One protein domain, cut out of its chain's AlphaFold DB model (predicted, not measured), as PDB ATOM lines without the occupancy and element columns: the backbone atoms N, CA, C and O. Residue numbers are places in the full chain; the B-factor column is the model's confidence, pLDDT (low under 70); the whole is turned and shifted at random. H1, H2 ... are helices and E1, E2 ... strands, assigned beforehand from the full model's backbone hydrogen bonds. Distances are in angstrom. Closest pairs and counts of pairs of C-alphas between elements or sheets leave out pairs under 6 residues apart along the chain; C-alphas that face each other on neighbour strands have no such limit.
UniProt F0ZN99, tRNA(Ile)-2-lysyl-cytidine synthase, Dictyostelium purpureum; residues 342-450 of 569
ATOM      1  N   HIS A 342     227.535 220.603 341.368       86.38
ATOM      2  CA  HIS A 342     227.517 219.365 342.140       86.38
ATOM      3  C   HIS A 342     226.126 219.086 342.721       86.38
ATOM      4  O   HIS A 342     225.558 218.019 342.506       86.38
ATOM      5  N   ASN A 343     225.517 220.080 343.374       89.56
ATOM      6  CA  ASN A 343     224.157 219.951 343.891       89.56
ATOM      7  C   ASN A 343     223.136 219.695 342.776       89.56
ATOM      8  O   ASN A 343     222.185 218.955 342.998       89.56
ATOM      9  N   LYS A 344     223.310 220.298 341.589       86.56
ATOM     10  CA  LYS A 344     222.430 220.031 340.445       86.56
ATOM     11  C   LYS A 344     222.513 218.556 340.048       86.56
ATOM     12  O   LYS A 344     221.474 217.924 339.921       86.56
ATOM     13  N   HIS A 345     223.715 217.997 339.925       86.31
ATOM     14  CA  HIS A 345     223.899 216.573 339.625       86.31
ATOM     15  C   HIS A 345     223.274 215.660 340.684       86.31
ATOM     16  O   HIS A 345     222.584 214.708 340.334       86.31
ATOM     17  N   VAL A 346     223.460 215.974 341.969       89.81
ATOM     18  CA  VAL A 346     222.825 215.230 343.068       89.81
ATOM     19  C   VAL A 346     221.298 215.262 342.943       89.81
ATOM     20  O   VAL A 346     220.659 214.220 343.034       89.81
ATOM     21  N   ILE A 347     220.712 216.432 342.671       88.69
ATOM     22  CA  ILE A 347     219.260 216.595 342.506       88.69
ATOM     23  C   ILE A 347     218.733 215.778 341.321       88.69
ATOM     24  O   ILE A 347     217.749 215.061 341.482       88.69
ATOM     25  N   GLU A 348     219.375 215.850 340.151       85.94
ATOM     26  CA  GLU A 348     218.936 215.071 338.982       85.94
ATOM     27  C   GLU A 348     219.061 213.558 339.233       85.94
ATOM     28  O   GLU A 348     218.182 212.800 338.826       85.94
ATOM     29  N   ASN A 349     220.091 213.104 339.958       86.81
ATOM     30  CA  ASN A 349     220.233 211.693 340.333       86.81
ATOM     31  C   ASN A 349     219.102 211.230 341.264       86.81
ATOM     32  O   ASN A 349     218.511 210.180 341.015       86.81
ATOM     33  N   ILE A 350     218.771 212.024 342.291       86.69
ATOM     34  CA  ILE A 350     217.643 211.745 343.195       86.69
ATOM     35  C   ILE A 350     216.343 211.630 342.389       86.69
ATOM     36  O   ILE A 350     215.610 210.656 342.536       86.69
ATOM     37  N   LEU A 351     216.071 212.591 341.503       83.31
ATOM     38  CA  LEU A 351     214.865 212.588 340.670       83.31
ATOM     39  C   LEU A 351     214.798 211.367 339.755       83.31
ATOM     40  O   LEU A 351     213.770 210.700 339.696       83.31
ATOM     41  N   SER A 352     215.911 211.037 339.101       78.69
ATOM     42  CA  SER A 352     216.015 209.869 338.226       78.69
ATOM     43  C   SER A 352     215.705 208.572 338.975       78.69
ATOM     44  O   SER A 352     215.022 207.696 338.447       78.69
ATOM     45  N   GLN A 353     216.199 208.436 340.209       82.25
ATOM     46  CA  GLN A 353     215.927 207.274 341.048       82.25
ATOM     47  C   GLN A 353     214.448 207.204 341.450       82.25
ATOM     48  O   GLN A 353     213.818 206.167 341.252       82.25
ATOM     49  N   LEU A 354     213.876 208.315 341.923       81.50
ATOM     50  CA  LEU A 354     212.463 208.394 342.311       81.50
ATOM     51  C   LEU A 354     211.525 208.023 341.156       81.50
ATOM     52  O   LEU A 354     210.586 207.246 341.336       81.50
ATOM     53  N   ILE A 355     211.800 208.538 339.954       75.50
ATOM     54  CA  ILE A 355     211.008 208.245 338.754       75.50
ATOM     55  C   ILE A 355     211.107 206.756 338.398       75.50
ATOM     56  O   ILE A 355     210.083 206.107 338.171       75.50
ATOM     57  N   LYS A 356     212.317 206.177 338.405       72.00
ATOM     58  CA  LYS A 356     212.525 204.745 338.122       72.00
ATOM     59  C   LYS A 356     211.791 203.843 339.111       72.00
ATOM     60  O   LYS A 356     211.141 202.889 338.691       72.00
ATOM     61  N   GLU A 357     211.857 204.148 340.404       74.62
ATOM     62  CA  GLU A 357     211.163 203.383 341.446       74.62
ATOM     63  C   GLU A 357     209.637 203.436 341.270       74.62
ATOM     64  O   GLU A 357     208.951 202.417 341.389       74.62
ATOM     65  N   GLN A 358     209.084 204.602 340.920       71.12
ATOM     66  CA  GLN A 358     207.652 204.733 340.645       71.12
ATOM     67  C   GLN A 358     207.212 203.989 339.376       71.12
ATOM     68  O   GLN A 358     206.136 203.384 339.370       71.12
ATOM     69  N   LEU A 359     208.020 204.003 338.312       65.44
ATOM     70  CA  LEU A 359     207.730 203.270 337.075       65.44
ATOM     71  C   LEU A 359     207.843 201.750 337.267       65.44
ATOM     72  O   LEU A 359     206.978 201.015 336.793       65.44
ATOM     73  N   GLY A 360     208.844 201.274 338.014       57.81
ATOM     74  CA  GLY A 360     209.028 199.850 338.314       57.81
ATOM     75  C   GLY A 360     207.894 199.252 339.157       57.81
ATOM     76  O   GLY A 360     207.486 198.111 338.938       57.81
ATOM     77  N   ASN A 361     207.311 200.036 340.070       52.72
ATOM     78  CA  ASN A 361     206.189 199.594 340.904       52.72
ATOM     79  C   ASN A 361     204.859 199.451 340.138       52.72
ATOM     80  O   ASN A 361     204.016 198.647 340.546       52.72
ATOM     81  N   LYS A 362     204.675 200.142 339.000       50.16
ATOM     82  CA  LYS A 362     203.482 199.974 338.143       50.16
ATOM     83  C   LYS A 362     203.359 198.565 337.551       50.16
ATOM     84  O   LYS A 362     202.249 198.156 337.233       50.16
ATOM     85  N   GLN A 363     204.460 197.821 337.412       42.19
ATOM     86  CA  GLN A 363     204.430 196.463 336.855       42.19
ATOM     87  C   GLN A 363     204.099 195.373 337.887       42.19
ATOM     88  O   GLN A 363     203.707 194.279 337.494       42.19
ATOM     89  N   LYS A 364     204.231 195.644 339.196       39.34
ATOM     90  CA  LYS A 364     204.038 194.626 340.249       39.34
ATOM     91  C   LYS A 364     202.658 194.645 340.907       39.34
ATOM     92  O   LYS A 364     202.210 193.604 341.377       39.34
ATOM     93  N   ASN A 365     201.962 195.781 340.913       37.09
ATOM     94  CA  ASN A 365     200.663 195.899 341.569       37.09
ATOM     95  C   ASN A 365     199.535 196.051 340.542       37.09
ATOM     96  O   ASN A 365     199.323 197.130 339.998       37.09
ATOM     97  N   ASN A 366     198.733 194.993 340.379       38.06
ATOM     98  CA  ASN A 366     197.414 194.985 339.722       38.06
ATOM     99  C   ASN A 366     196.359 195.846 340.469       38.06
ATOM    100  O   ASN A 366     195.163 195.550 340.466       38.06
ATOM    101  N   GLN A 367     196.776 196.909 341.160       40.03
ATOM    102  CA  GLN A 367     195.863 197.843 341.800       40.03
ATOM    103  C   GLN A 367     195.275 198.760 340.730       40.03
ATOM    104  O   GLN A 367     195.993 199.479 340.035       40.03
ATOM    105  N   LYS A 368     193.943 198.716 340.608       36.75
ATOM    106  CA  LYS A 368     193.111 199.619 339.806       36.75
ATOM    107  C   LYS A 368     193.286 201.061 340.304       36.75
ATOM    108  O   LYS A 368     192.434 201.581 341.018       36.75
ATOM    109  N   HIS A 369     194.404 201.699 339.979       40.72
ATOM    110  CA  HIS A 369     194.592 203.113 340.253       40.72
ATOM    111  C   HIS A 369     193.751 203.933 339.280       40.72
ATOM    112  O   HIS A 369     193.746 203.693 338.072       40.72
ATOM    113  N   ILE A 370     193.035 204.902 339.844       36.16
ATOM    114  CA  ILE A 370     192.330 205.952 339.119       36.16
ATOM    115  C   ILE A 370     193.364 206.611 338.186       36.16
ATOM    116  O   ILE A 370     194.415 207.047 338.672       36.16
ATOM    117  N   PRO A 371     193.136 206.634 336.859       37.84
ATOM    118  CA  PRO A 371     194.005 207.382 335.962       37.84
ATOM    119  C   PRO A 371     193.869 208.861 336.343       37.84
ATOM    120  O   PRO A 371     192.857 209.220 336.924       37.84
ATOM    121  N   PHE A 372     194.860 209.708 336.063       48.47
ATOM    122  CA  PHE A 372     194.667 211.119 335.664       48.47
ATOM    123  C   PHE A 372     195.683 212.150 336.148       48.47
ATOM    124  O   PHE A 372     195.696 213.218 335.545       48.47
ATOM    125  N   LEU A 373     196.591 211.893 337.097       50.38
ATOM    126  CA  LEU A 373     197.596 212.915 337.438       50.38
ATOM    127  C   LEU A 373     199.037 212.394 337.539       50.38
ATOM    128  O   LEU A 373     199.255 211.347 338.158       50.38
ATOM    129  N   PRO A 374     200.036 213.130 336.999       60.34
ATOM    130  CA  PRO A 374     201.421 212.955 337.415       60.34
ATOM    131  C   PRO A 374     201.487 213.234 338.912       60.34
ATOM    132  O   PRO A 374     201.121 214.317 339.366       60.34
ATOM    133  N   VAL A 375     201.902 212.239 339.689       70.06
ATOM    134  CA  VAL A 375     202.168 212.394 341.120       70.06
ATOM    135  C   VAL A 375     203.544 211.820 341.391       70.06
ATOM    136  O   VAL A 375     203.767 210.622 341.203       70.06
ATOM    137  N   LEU A 376     204.449 212.665 341.874       78.44
ATOM    138  CA  LEU A 376     205.768 212.239 342.321       78.44
ATOM    139  C   LEU A 376     205.712 211.969 343.826       78.44
ATOM    140  O   LEU A 376     205.375 212.860 344.604       78.44
ATOM    141  N   ARG A 377     206.023 210.734 344.221       81.81
ATOM    142  CA  ARG A 377     206.169 210.296 345.613       81.81
ATOM    143  C   ARG A 377     207.632 210.430 346.008       81.81
ATOM    144  O   ARG A 377     208.504 209.966 345.283       81.81
ATOM    145  N   ILE A 378     207.876 211.022 347.167       87.50
ATOM    146  CA  ILE A 378     209.204 211.336 347.683       87.50
ATOM    147  C   ILE A 378     209.250 210.920 349.158       87.50
ATOM    148  O   ILE A 378     208.522 211.500 349.965       87.50
ATOM    149  N   PRO A 379     210.076 209.937 349.543       88.62
ATOM    150  CA  PRO A 379     210.275 209.593 350.951       88.62
ATOM    151  C   PRO A 379     210.805 210.786 351.764       88.62
ATOM    152  O   PRO A 379     211.707 211.493 351.305       88.62
ATOM    153  N   CYS A 380     210.282 211.005 352.978       88.19
ATOM    154  CA  CYS A 380     210.747 212.086 353.862       88.19
ATOM    155  C   CYS A 380     212.232 211.959 354.215       88.19
ATOM    156  O   CYS A 380     212.910 212.976 354.331       88.19
ATOM    157  N   GLU A 381     212.746 210.731 354.273       89.44
ATOM    158  CA  GLU A 381     214.159 210.415 354.503       89.44
ATOM    159  C   GLU A 381     215.098 211.169 353.548       89.44
ATOM    160  O   GLU A 381     216.204 211.539 353.934       89.44
ATOM    161  N   ILE A 382     214.664 211.472 352.317       89.88
ATOM    162  CA  ILE A 382     215.448 212.284 351.373       89.88
ATOM    163  C   ILE A 382     215.622 213.713 351.906       89.88
ATOM    164  O   ILE A 382     216.703 214.287 351.822       89.88
ATOM    165  N   PHE A 383     214.582 214.310 352.479       89.56
ATOM    166  CA  PHE A 383     214.673 215.666 353.021       89.56
ATOM    167  C   PHE A 383     215.498 215.729 354.313       89.56
ATOM    168  O   PHE A 383     216.086 216.776 354.588       89.56
ATOM    169  N   GLU A 384     215.559 214.628 355.061       87.94
ATOM    170  CA  GLU A 384     216.338 214.475 356.297       87.94
ATOM    171  C   GLU A 384     217.817 214.161 356.025       87.94
ATOM    172  O   GLU A 384     218.701 214.681 356.704       87.94
ATOM    173  N   SER A 385     218.096 213.357 354.994       89.88
ATOM    174  CA  SER A 385     219.447 212.886 354.660       89.88
ATOM    175  C   SER A 385     220.294 213.926 353.922       89.88
ATOM    176  O   SER A 385     221.523 213.858 353.948       89.88
ATOM    177  N   TYR A 386     219.659 214.884 353.240       89.88
ATOM    178  CA  TYR A 386     220.354 215.895 352.442       89.88
ATOM    179  C   TYR A 386     220.347 217.280 353.110       89.88
ATOM    180  O   TYR A 386     219.359 217.678 353.731       89.88
ATOM    181  N   PRO A 387     221.419 218.087 352.944       88.75
ATOM    182  CA  PRO A 387     221.459 219.444 353.481       88.75
ATOM    183  C   PRO A 387     220.285 220.295 352.986       88.75
ATOM    184  O   PRO A 387     219.939 220.251 351.804       88.75
ATOM    185  N   LYS A 388     219.755 221.182 353.842       85.00
ATOM    186  CA  LYS A 388     218.607 222.061 353.527       85.00
ATOM    187  C   LYS A 388     218.725 222.772 352.168       85.00
ATOM    188  O   LYS A 388     217.743 222.906 351.439       85.00
ATOM    189  N   GLY A 389     219.926 223.220 351.798       82.88
ATOM    190  CA  GLY A 389     220.183 223.867 350.506       82.88
ATOM    191  C   GLY A 389     219.983 222.957 349.282       82.88
ATOM    192  O   GLY A 389     219.593 223.446 348.226       82.88
ATOM    193  N   VAL A 390     220.229 221.650 349.407       88.31
ATOM    194  CA  VAL A 390     219.918 220.648 348.372       88.31
ATOM    195  C   VAL A 390     218.415 220.375 348.360       88.31
ATOM    196  O   VAL A 390     217.794 220.484 347.308       88.31
ATOM    197  N   SER A 391     217.817 220.138 349.527       89.31
ATOM    198  CA  SER A 391     216.392 219.825 349.696       89.31
ATOM    199  C   SER A 391     215.459 220.915 349.143       89.31
ATOM    200  O   SER A 391     214.559 220.643 348.353       89.31
ATOM    201  N   THR A 392     215.720 222.185 349.461       86.38
ATOM    202  CA  THR A 392     214.965 223.333 348.913       86.38
ATOM    203  C   THR A 392     215.099 223.472 347.391       86.38
ATOM    204  O   THR A 392     214.143 223.846 346.707       86.38
ATOM    205  N   ARG A 393     216.273 223.158 346.828       86.31
ATOM    206  CA  ARG A 393     216.505 223.173 345.374       86.31
ATOM    207  C   ARG A 393     215.861 221.978 344.678       86.31
ATOM    208  O   ARG A 393     215.340 222.161 343.583       86.31
ATOM    209  N   LEU A 394     215.823 220.813 345.324       87.88
ATOM    210  CA  LEU A 394     215.055 219.655 344.872       87.88
ATOM    211  C   LEU A 394     213.573 220.027 344.732       87.88
ATOM    212  O   LEU A 394     213.002 219.812 343.669       87.88
ATOM    213  N   ILE A 395     212.978 220.689 345.731       84.44
ATOM    214  CA  ILE A 395     211.582 221.159 345.660       84.44
ATOM    215  C   ILE A 395     211.360 222.119 344.487       84.44
ATOM    216  O   ILE A 395     210.425 221.927 343.716       84.44
ATOM    217  N   ASN A 396     212.211 223.139 344.319       82.12
ATOM    218  CA  ASN A 396     212.111 224.051 343.170       82.12
ATOM    219  C   ASN A 396     212.225 223.302 341.836       82.12
ATOM    220  O   ASN A 396     211.504 223.607 340.887       82.12
ATOM    221  N   ARG A 397     213.128 222.319 341.754       83.50
ATOM    222  CA  ARG A 397     213.309 221.518 340.546       83.50
ATOM    223  C   ARG A 397     212.065 220.687 340.251       83.50
ATOM    224  O   ARG A 397     211.591 220.724 339.122       83.50
ATOM    225  N   ILE A 398     211.489 220.030 341.254       80.06
ATOM    226  CA  ILE A 398     210.228 219.291 341.119       80.06
ATOM    227  C   ILE A 398     209.109 220.230 340.677       80.06
ATOM    228  O   ILE A 398     208.432 219.951 339.695       80.06
ATOM    229  N   ALA A 399     208.960 221.378 341.338       75.94
ATOM    230  CA  ALA A 399     207.979 222.384 340.958       75.94
ATOM    231  C   ALA A 399     208.102 222.760 339.478       75.94
ATOM    232  O   ALA A 399     207.095 222.762 338.778       75.94
ATOM    233  N   SER A 400     209.332 222.976 338.995       73.75
ATOM    234  CA  SER A 400     209.609 223.287 337.588       73.75
ATOM    235  C   SER A 400     209.283 222.155 336.611       73.75
ATOM    236  O   SER A 400     208.962 222.447 335.466       73.75
ATOM    237  N   LEU A 401     209.365 220.888 337.037       72.50
ATOM    238  CA  LEU A 401     208.978 219.738 336.211       72.50
ATOM    239  C   LEU A 401     207.462 219.671 336.042       72.50
ATOM    240  O   LEU A 401     206.964 219.389 334.958       72.50
ATOM    241  N   PHE A 402     206.734 219.946 337.120       68.62
ATOM    242  CA  PHE A 402     205.280 219.915 337.114       68.62
ATOM    243  C   PHE A 402     204.674 221.125 336.408       68.62
ATOM    244  O   PHE A 402     203.658 220.991 335.743       68.62
ATOM    245  N   SER A 403     205.275 222.307 336.527       63.97
ATOM    246  CA  SER A 403     204.722 223.531 335.961       63.97
ATOM    247  C   SER A 403     205.159 223.786 334.519       63.97
ATOM    248  O   SER A 403     206.348 223.891 334.244       63.97
ATOM    249  N   LYS A 404     204.204 224.077 333.621       53.34
ATOM    250  CA  LYS A 404     204.495 224.558 332.247       53.34
ATOM    251  C   LYS A 404     205.262 225.894 332.191       53.34
ATOM    252  O   LYS A 404     205.835 226.226 331.160       53.34
ATOM    253  N   ASN A 405     205.279 226.656 333.288       53.31
ATOM    254  CA  ASN A 405     205.981 227.936 333.421       53.31
ATOM    255  C   ASN A 405     207.118 227.818 334.438       53.31
ATOM    256  O   ASN A 405     206.995 227.073 335.398       53.31
ATOM    257  N   PHE A 406     208.187 228.604 334.298       52.94
ATOM    258  CA  PHE A 406     209.261 228.637 335.296       52.94
ATOM    259  C   PHE A 406     208.732 229.125 336.659       52.94
ATOM    260  O   PHE A 406     208.383 230.297 336.809       52.94
ATOM    261  N   ILE A 407     208.675 228.232 337.653       60.06
ATOM    262  CA  ILE A 407     208.350 228.571 339.043       60.06
ATOM    263  C   ILE A 407     209.644 228.596 339.853       60.06
ATOM    264  O   ILE A 407     210.353 227.598 339.947       60.06
ATOM    265  N   GLN A 408     209.923 229.737 340.481       65.69
ATOM    266  CA  GLN A 408     210.975 229.858 341.482       65.69
ATOM    267  C   GLN A 408     210.372 230.416 342.763       65.69
ATOM    268  O   GLN A 408     209.898 231.552 342.800       65.69
ATOM    269  N   PHE A 409     210.390 229.617 343.828       70.75
ATOM    270  CA  PHE A 409     209.930 230.083 345.126       70.75
ATOM    271  C   PHE A 409     210.947 231.038 345.748       70.75
ATOM    272  O   PHE A 409     212.162 230.841 345.666       70.75
ATOM    273  N   HIS A 410     210.445 232.075 346.417       71.56
ATOM    274  CA  HIS A 410     211.276 232.867 347.316       71.56
ATOM    275  C   HIS A 410     211.792 231.992 348.462       71.56
ATOM    276  O   HIS A 410     211.067 231.133 348.963       71.56
ATOM    277  N   GLN A 411     213.017 232.265 348.919       74.56
ATOM    278  CA  GLN A 411     213.696 231.453 349.933       74.56
ATOM    279  C   GLN A 411     212.861 231.256 351.210       74.56
ATOM    280  O   GLN A 411     212.766 230.136 351.691       74.56
ATOM    281  N   TYR A 412     212.188 232.302 351.705       76.69
ATOM    282  CA  TYR A 412     211.370 232.197 352.921       76.69
ATOM    283  C   TYR A 412     210.205 231.200 352.780       76.69
ATOM    284  O   TYR A 412     209.919 230.476 353.726       76.69
ATOM    285  N   LYS A 413     209.573 231.112 351.596       77.69
ATOM    286  CA  LYS A 413     208.499 230.138 351.331       77.69
ATOM    287  C   LYS A 413     209.040 228.715 351.306       77.69
ATOM    288  O   LYS A 413     208.382 227.806 351.788       77.69
ATOM    289  N   LEU A 414     210.238 228.520 350.751       80.19
ATOM    290  CA  LEU A 414     210.909 227.216 350.771       80.19
ATOM    291  C   LEU A 414     211.289 226.812 352.191       80.19
ATOM    292  O   LEU A 414     211.171 225.646 352.538       80.19
ATOM    293  N   ASP A 415     211.744 227.762 353.004       79.38
ATOM    294  CA  ASP A 415     212.091 227.499 354.396       79.38
ATOM    295  C   ASP A 415     210.859 227.102 355.218       79.38
ATOM    296  O   ASP A 415     210.927 226.130 355.967       79.38
ATOM    297  N   GLU A 416     209.739 227.806 355.042       81.25
ATOM    298  CA  GLU A 416     208.447 227.460 355.645       81.25
ATOM    299  C   GLU A 416     207.989 226.063 355.210       81.25
ATOM    300  O   GLU A 416     207.713 225.209 356.050       81.25
ATOM    301  N   LEU A 417     208.007 225.801 353.904       82.00
ATOM    302  CA  LEU A 417     207.633 224.519 353.319       82.00
ATOM    303  C   LEU A 417     208.497 223.362 353.840       82.00
ATOM    304  O   LEU A 417     207.975 222.309 354.184       82.00
ATOM    305  N   MET A 418     209.815 223.556 353.932       84.50
ATOM    306  CA  MET A 418     210.736 222.558 354.484       84.50
ATOM    307  C   MET A 418     210.438 222.267 355.954       84.50
ATOM    308  O   MET A 418     210.414 221.104 356.346       84.50
ATOM    309  N   ASN A 419     210.193 223.302 356.762       83.06
ATOM    310  CA  ASN A 419     209.833 223.117 358.168       83.06
ATOM    311  C   ASN A 419     208.523 222.333 358.300       83.06
ATOM    312  O   ASN A 419     208.408 221.459 359.155       83.06
ATOM    313  N   GLN A 420     207.554 222.611 357.428       81.25
ATOM    314  CA  GLN A 420     206.287 221.895 357.422       81.25
ATOM    315  C   GLN A 420     206.443 220.435 356.954       81.25
ATOM    316  O   GLN A 420     205.894 219.546 357.600       81.25
ATOM    317  N   ILE A 421     207.242 220.156 355.914       82.56
ATOM    318  CA  ILE A 421     207.560 218.789 355.452       82.56
ATOM    319  C   ILE A 421     208.195 217.954 356.571       82.56
ATOM    320  O   ILE A 421     207.879 216.775 356.720       82.56
ATOM    321  N   LEU A 422     209.065 218.554 357.383       82.00
ATOM    322  CA  LEU A 422     209.706 217.873 358.510       82.00
ATOM    323  C   LEU A 422     208.765 217.696 359.721       82.00
ATOM    324  O   LEU A 422     209.066 216.913 360.615       82.00
ATOM    325  N   SER A 423     207.604 218.360 359.747       80.56
ATOM    326  CA  SER A 423     206.593 218.235 360.811       80.56
ATOM    327  C   SER A 423     205.544 217.140 360.522       80.56
ATOM    328  O   SER A 423     205.462 216.626 359.405       80.56
ATOM    329  N   ASN A 424     204.743 216.749 361.524       63.56
ATOM    330  CA  ASN A 424     203.853 215.575 361.439       63.56
ATOM    331  C   ASN A 424     202.523 215.795 360.694       63.56
ATOM    332  O   ASN A 424     201.912 214.811 360.300       63.56
ATOM    333  N   ASN A 425     202.084 217.035 360.450       56.94
ATOM    334  CA  ASN A 425     200.832 217.321 359.735       56.94
ATOM    335  C   ASN A 425     201.087 218.366 358.650       56.94
ATOM    336  O   ASN A 425     201.360 219.523 358.970       56.94
ATOM    337  N   PHE A 426     201.000 217.978 357.374       61.66
ATOM    338  CA  PHE A 426     201.326 218.891 356.283       61.66
ATOM    339  C   PHE A 426     200.458 218.715 355.032       61.66
ATOM    340  O   PHE A 426     200.523 217.722 354.305       61.66
ATOM    341  N   THR A 427     199.699 219.769 354.748       57.78
ATOM    342  CA  THR A 427     199.049 220.072 353.474       57.78
ATOM    343  C   THR A 427     199.442 221.501 353.107       57.78
ATOM    344  O   THR A 427     199.125 222.434 353.840       57.78
ATOM    345  N   SER A 428     200.140 221.708 351.987       64.31
ATOM    346  CA  SER A 428     200.395 223.066 351.487       64.31
ATOM    347  C   SER A 428     200.058 223.204 350.008       64.31
ATOM    348  O   SER A 428     200.297 222.315 349.185       64.31
ATOM    349  N   THR A 429     199.491 224.363 349.680       58.25
ATOM    350  CA  THR A 429     199.193 224.774 348.310       58.25
ATOM    351  C   THR A 429     200.143 225.895 347.936       58.25
ATOM    352  O   THR A 429     200.269 226.878 348.668       58.25
ATOM    353  N   THR A 430     200.796 225.780 346.785       61.16
ATOM    354  CA  THR A 430     201.686 226.825 346.278       61.16
ATOM    355  C   THR A 430     201.086 227.529 345.054       61.16
ATOM    356  O   THR A 430     200.133 227.059 344.431       61.16
ATOM    357  N   SER A 431     201.610 228.712 344.719       53.66
ATOM    358  CA  SER A 431     201.182 229.495 343.550       53.66
ATOM    359  C   SER A 431     201.274 228.671 342.255       53.66
ATOM    360  O   SER A 431     202.278 227.998 342.049       53.66
ATOM    361  N   ASN A 432     200.272 228.784 341.372       57.53
ATOM    362  CA  ASN A 432     200.114 228.049 340.097       57.53
ATOM    363  C   ASN A 432     199.630 226.588 340.199       57.53
ATOM    364  O   ASN A 432     199.827 225.804 339.267       57.53
ATOM    365  N   GLY A 433     198.959 226.230 341.299       62.47
ATOM    366  CA  GLY A 433     198.251 224.950 341.412       62.47
ATOM    367  C   GLY A 433     199.161 223.749 341.660       62.47
ATOM    368  O   GLY A 433     198.754 222.622 341.413       62.47
ATOM    369  N   LEU A 434     200.392 223.967 342.132       71.69
ATOM    370  CA  LEU A 434     201.269 222.895 342.596       71.69
ATOM    371  C   LEU A 434     200.960 222.587 344.070       71.69
ATOM    372  O   LEU A 434     201.067 223.465 344.935       71.69
ATOM    373  N   TYR A 435     200.590 221.339 344.335       73.25
ATOM    374  CA  TYR A 435     200.216 220.829 345.650       73.25
ATOM    375  C   TYR A 435     201.313 219.931 346.198       73.25
ATOM    376  O   TYR A 435     201.872 219.104 345.473       73.25
ATOM    377  N   ILE A 436     201.603 220.103 347.488       77.50
ATOM    378  CA  ILE A 436     202.566 219.286 348.218       77.50
ATOM    379  C   ILE A 436     201.865 218.768 349.473       77.50
ATOM    380  O   ILE A 436     201.385 219.538 350.309       77.50
ATOM    381  N   TYR A 437     201.781 217.448 349.573       75.94
ATOM    382  CA  TYR A 437     201.066 216.738 350.627       75.94
ATOM    383  C   TYR A 437     201.999 215.753 351.321       75.94
ATOM    384  O   TYR A 437     202.710 215.034 350.628       75.94
ATOM    385  N   LYS A 438     201.982 215.671 352.653       77.31
ATOM    386  CA  LYS A 438     202.664 214.600 353.394       77.31
ATOM    387  C   LYS A 438     201.633 213.676 354.016       77.31
ATOM    388  O   LYS A 438     200.700 214.137 354.669       77.31
ATOM    389  N   ASP A 439     201.813 212.381 353.803       71.38
ATOM    390  CA  ASP A 439     200.985 211.360 354.427       71.38
ATOM    391  C   ASP A 439     201.548 210.904 355.784       71.38
ATOM    392  O   ASP A 439     202.659 211.251 356.194       71.38
ATOM    393  N   ASN A 440     200.779 210.062 356.474       73.06
ATOM    394  CA  ASN A 440     201.166 209.507 357.772       73.06
ATOM    395  C   ASN A 440     202.286 208.454 357.673       73.06
ATOM    396  O   ASN A 440     202.780 208.001 358.699       73.06
ATOM    397  N   THR A 441     202.678 208.042 356.461       73.25
ATOM    398  CA  THR A 441     203.746 207.059 356.218       73.25
ATOM    399  C   THR A 441     205.078 207.728 355.874       73.25
ATOM    400  O   THR A 441     205.971 207.096 355.310       73.25
ATOM    401  N   ALA A 442     205.208 209.017 356.210       81.00
ATOM    402  CA  ALA A 442     206.380 209.838 355.939       81.00
ATOM    403  C   ALA A 442     206.722 209.925 354.439       81.00
ATOM    404  O   ALA A 442     207.887 209.997 354.053       81.00
ATOM    405  N   ASN A 443     205.712 209.966 353.571       82.06
ATOM    406  CA  ASN A 443     205.876 210.214 352.142       82.06
ATOM    407  C   ASN A 443     205.301 211.575 351.756       82.06
ATOM    408  O   ASN A 443     204.180 211.927 352.121       82.06
ATOM    409  N   VAL A 444     206.071 212.327 350.973       83.06
ATOM    410  CA  VAL A 444     205.657 213.588 350.359       83.06
ATOM    411  C   VAL A 444     205.210 213.324 348.926       83.06
ATOM    412  O   VAL A 444     205.907 212.681 348.147       83.06
ATOM    413  N   TYR A 445     204.051 213.851 348.564       78.81
ATOM    414  CA  TYR A 445     203.452 213.749 347.247       78.81
ATOM    415  C   TYR A 445     203.385 215.132 346.622       78.81
ATOM    416  O   TYR A 445     202.847 216.062 347.225       78.81
ATOM    417  N   VAL A 446     203.915 215.252 345.407       77.50
ATOM    418  CA  VAL A 446     203.902 216.492 344.629       77.50
ATOM    419  C   VAL A 446     203.142 216.274 343.332       77.50
ATOM    420  O   VAL A 446     203.400 215.303 342.619       77.50
ATOM    421  N   PHE A 447     202.195 217.162 343.043       72.62
ATOM    422  CA  PHE A 447     201.366 217.092 341.842       72.62
ATOM    423  C   PHE A 447     200.836 218.472 341.446       72.62
ATOM    424  O   PHE A 447     200.660 219.351 342.293       72.62
ATOM    425  N   GLN A 448     200.578 218.676 340.152       70.06
ATOM    426  CA  GLN A 448     199.943 219.900 339.660       70.06
ATOM    427  C   GLN A 448     198.456 219.669 339.400       70.06
ATOM    428  O   GLN A 448     198.084 218.803 338.615       70.06
ATOM    429  N   LEU A 449     197.617 220.503 340.007       61.38
ATOM    430  CA  LEU A 449     196.199 220.616 339.705       61.38
ATOM    431  C   LEU A 449     195.932 221.899 338.923       61.38
ATOM    432  O   LEU A 449     196.201 223.004 339.401       61.38
ATOM    433  N   ASN A 450     195.320 221.772 337.745       57.31
ATOM    434  CA  ASN A 450     194.742 222.926 337.067       57.31
ATOM    435  C   ASN A 450     193.421 223.320 337.753       57.31
ATOM    436  O   ASN A 450     192.331 222.896 337.381       57.31
TER     437      ASN A 450
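What this domain is: This is residues 342 to 450 of the 569 residues of the protein "tRNA(Ile)-2-lysyl-cytidine synthase" of Dictyostelium purpureum (UniProt F0ZN99). A small antiparallel sheet of four strands has helices over one face, H3 and H4 packed on it and crossing each other, with short H2 following directly on the end of E1. The long helix H1 passes by the edge strand E1 and touches H3 near its first residues, while residues 359 to 372, of which 359 to 361 belong to H1, stick out free of the body. The printed part has 109 residues, with four named helices and four named strands in the order H1 E1 H2 H3 H4 E2 E3 E4; the sheet's order is E1 E4 E3 E2, and the class is mixed, helices and strands. It is compact, with a radius of gyration of the C-alphas of 13.8 A, and spans 42 by 31 by 30 A.

Where its parts are: H1, residues 342 to 361, begins at C-alpha 342 (227.517, 219.365, 342.140) and is 29.1 A long. E1 is residues 376 to 379, H2 residues 380 to 385. H3, residues 388 to 402, is 21.3 A long, and H4, residues 411 to 422, begins at C-alpha 411 (213.696, 231.453, 349.933) and is 16.5 A long. E2 is residues 426 to 430 and E3 residues 434 to 438. E4, residues 443 to 448, is 16.9 A long and ends at C-alpha 448 (199.943, 219.900, 339.660).

How they stand to each other: E2, E3 and E4 form a meander, each strand the antiparallel neighbour of the one before, with hairpins E2 and E3, and E3 and E4. N 428 and O 436 are 3.0 A apart, N 445 and O 437 2.7 A, and between E1 and E4 N 378 and O 444 2.8 A, within hydrogen-bond range. H2, H3 and H4 on one face of the sheet make two layers, helices over strands. H3 lies over E4 and E3 at a height over the sheet of 10.7 A. H4 is on the same face at a height of 10.4 A, over E2 and, only just, with 3 C-alphas, over E3. H3 and H4 touch about perpendicular, at 82 degrees, closest at the C-alphas of Thr 392 and Leu 414, 5.9 A. H1 touches H3 with residues 343 to 347 alone, at a steep tilt of 55 degrees, closest at the C-alphas of Ile 347 and Leu 394, 5.7 A; it only grazes the sheet, with residues 350 to 358. Every O i to N i+4 pair is within hydrogen-bond range in H1, H2 and H4, and 10 of 11 in H3.

The domain as a whole: The C-alphas of Asn 366 and Tyr 412, the two farthest apart, are 41.9 A apart. The printed part has no cut, and the link H1 to E1, 14 residues, is long. Mean pLDDT of the printed part is 72.3; it is under 70 at residues 359 to 374, 402 to 408, 424 to 433 and 449 to 450.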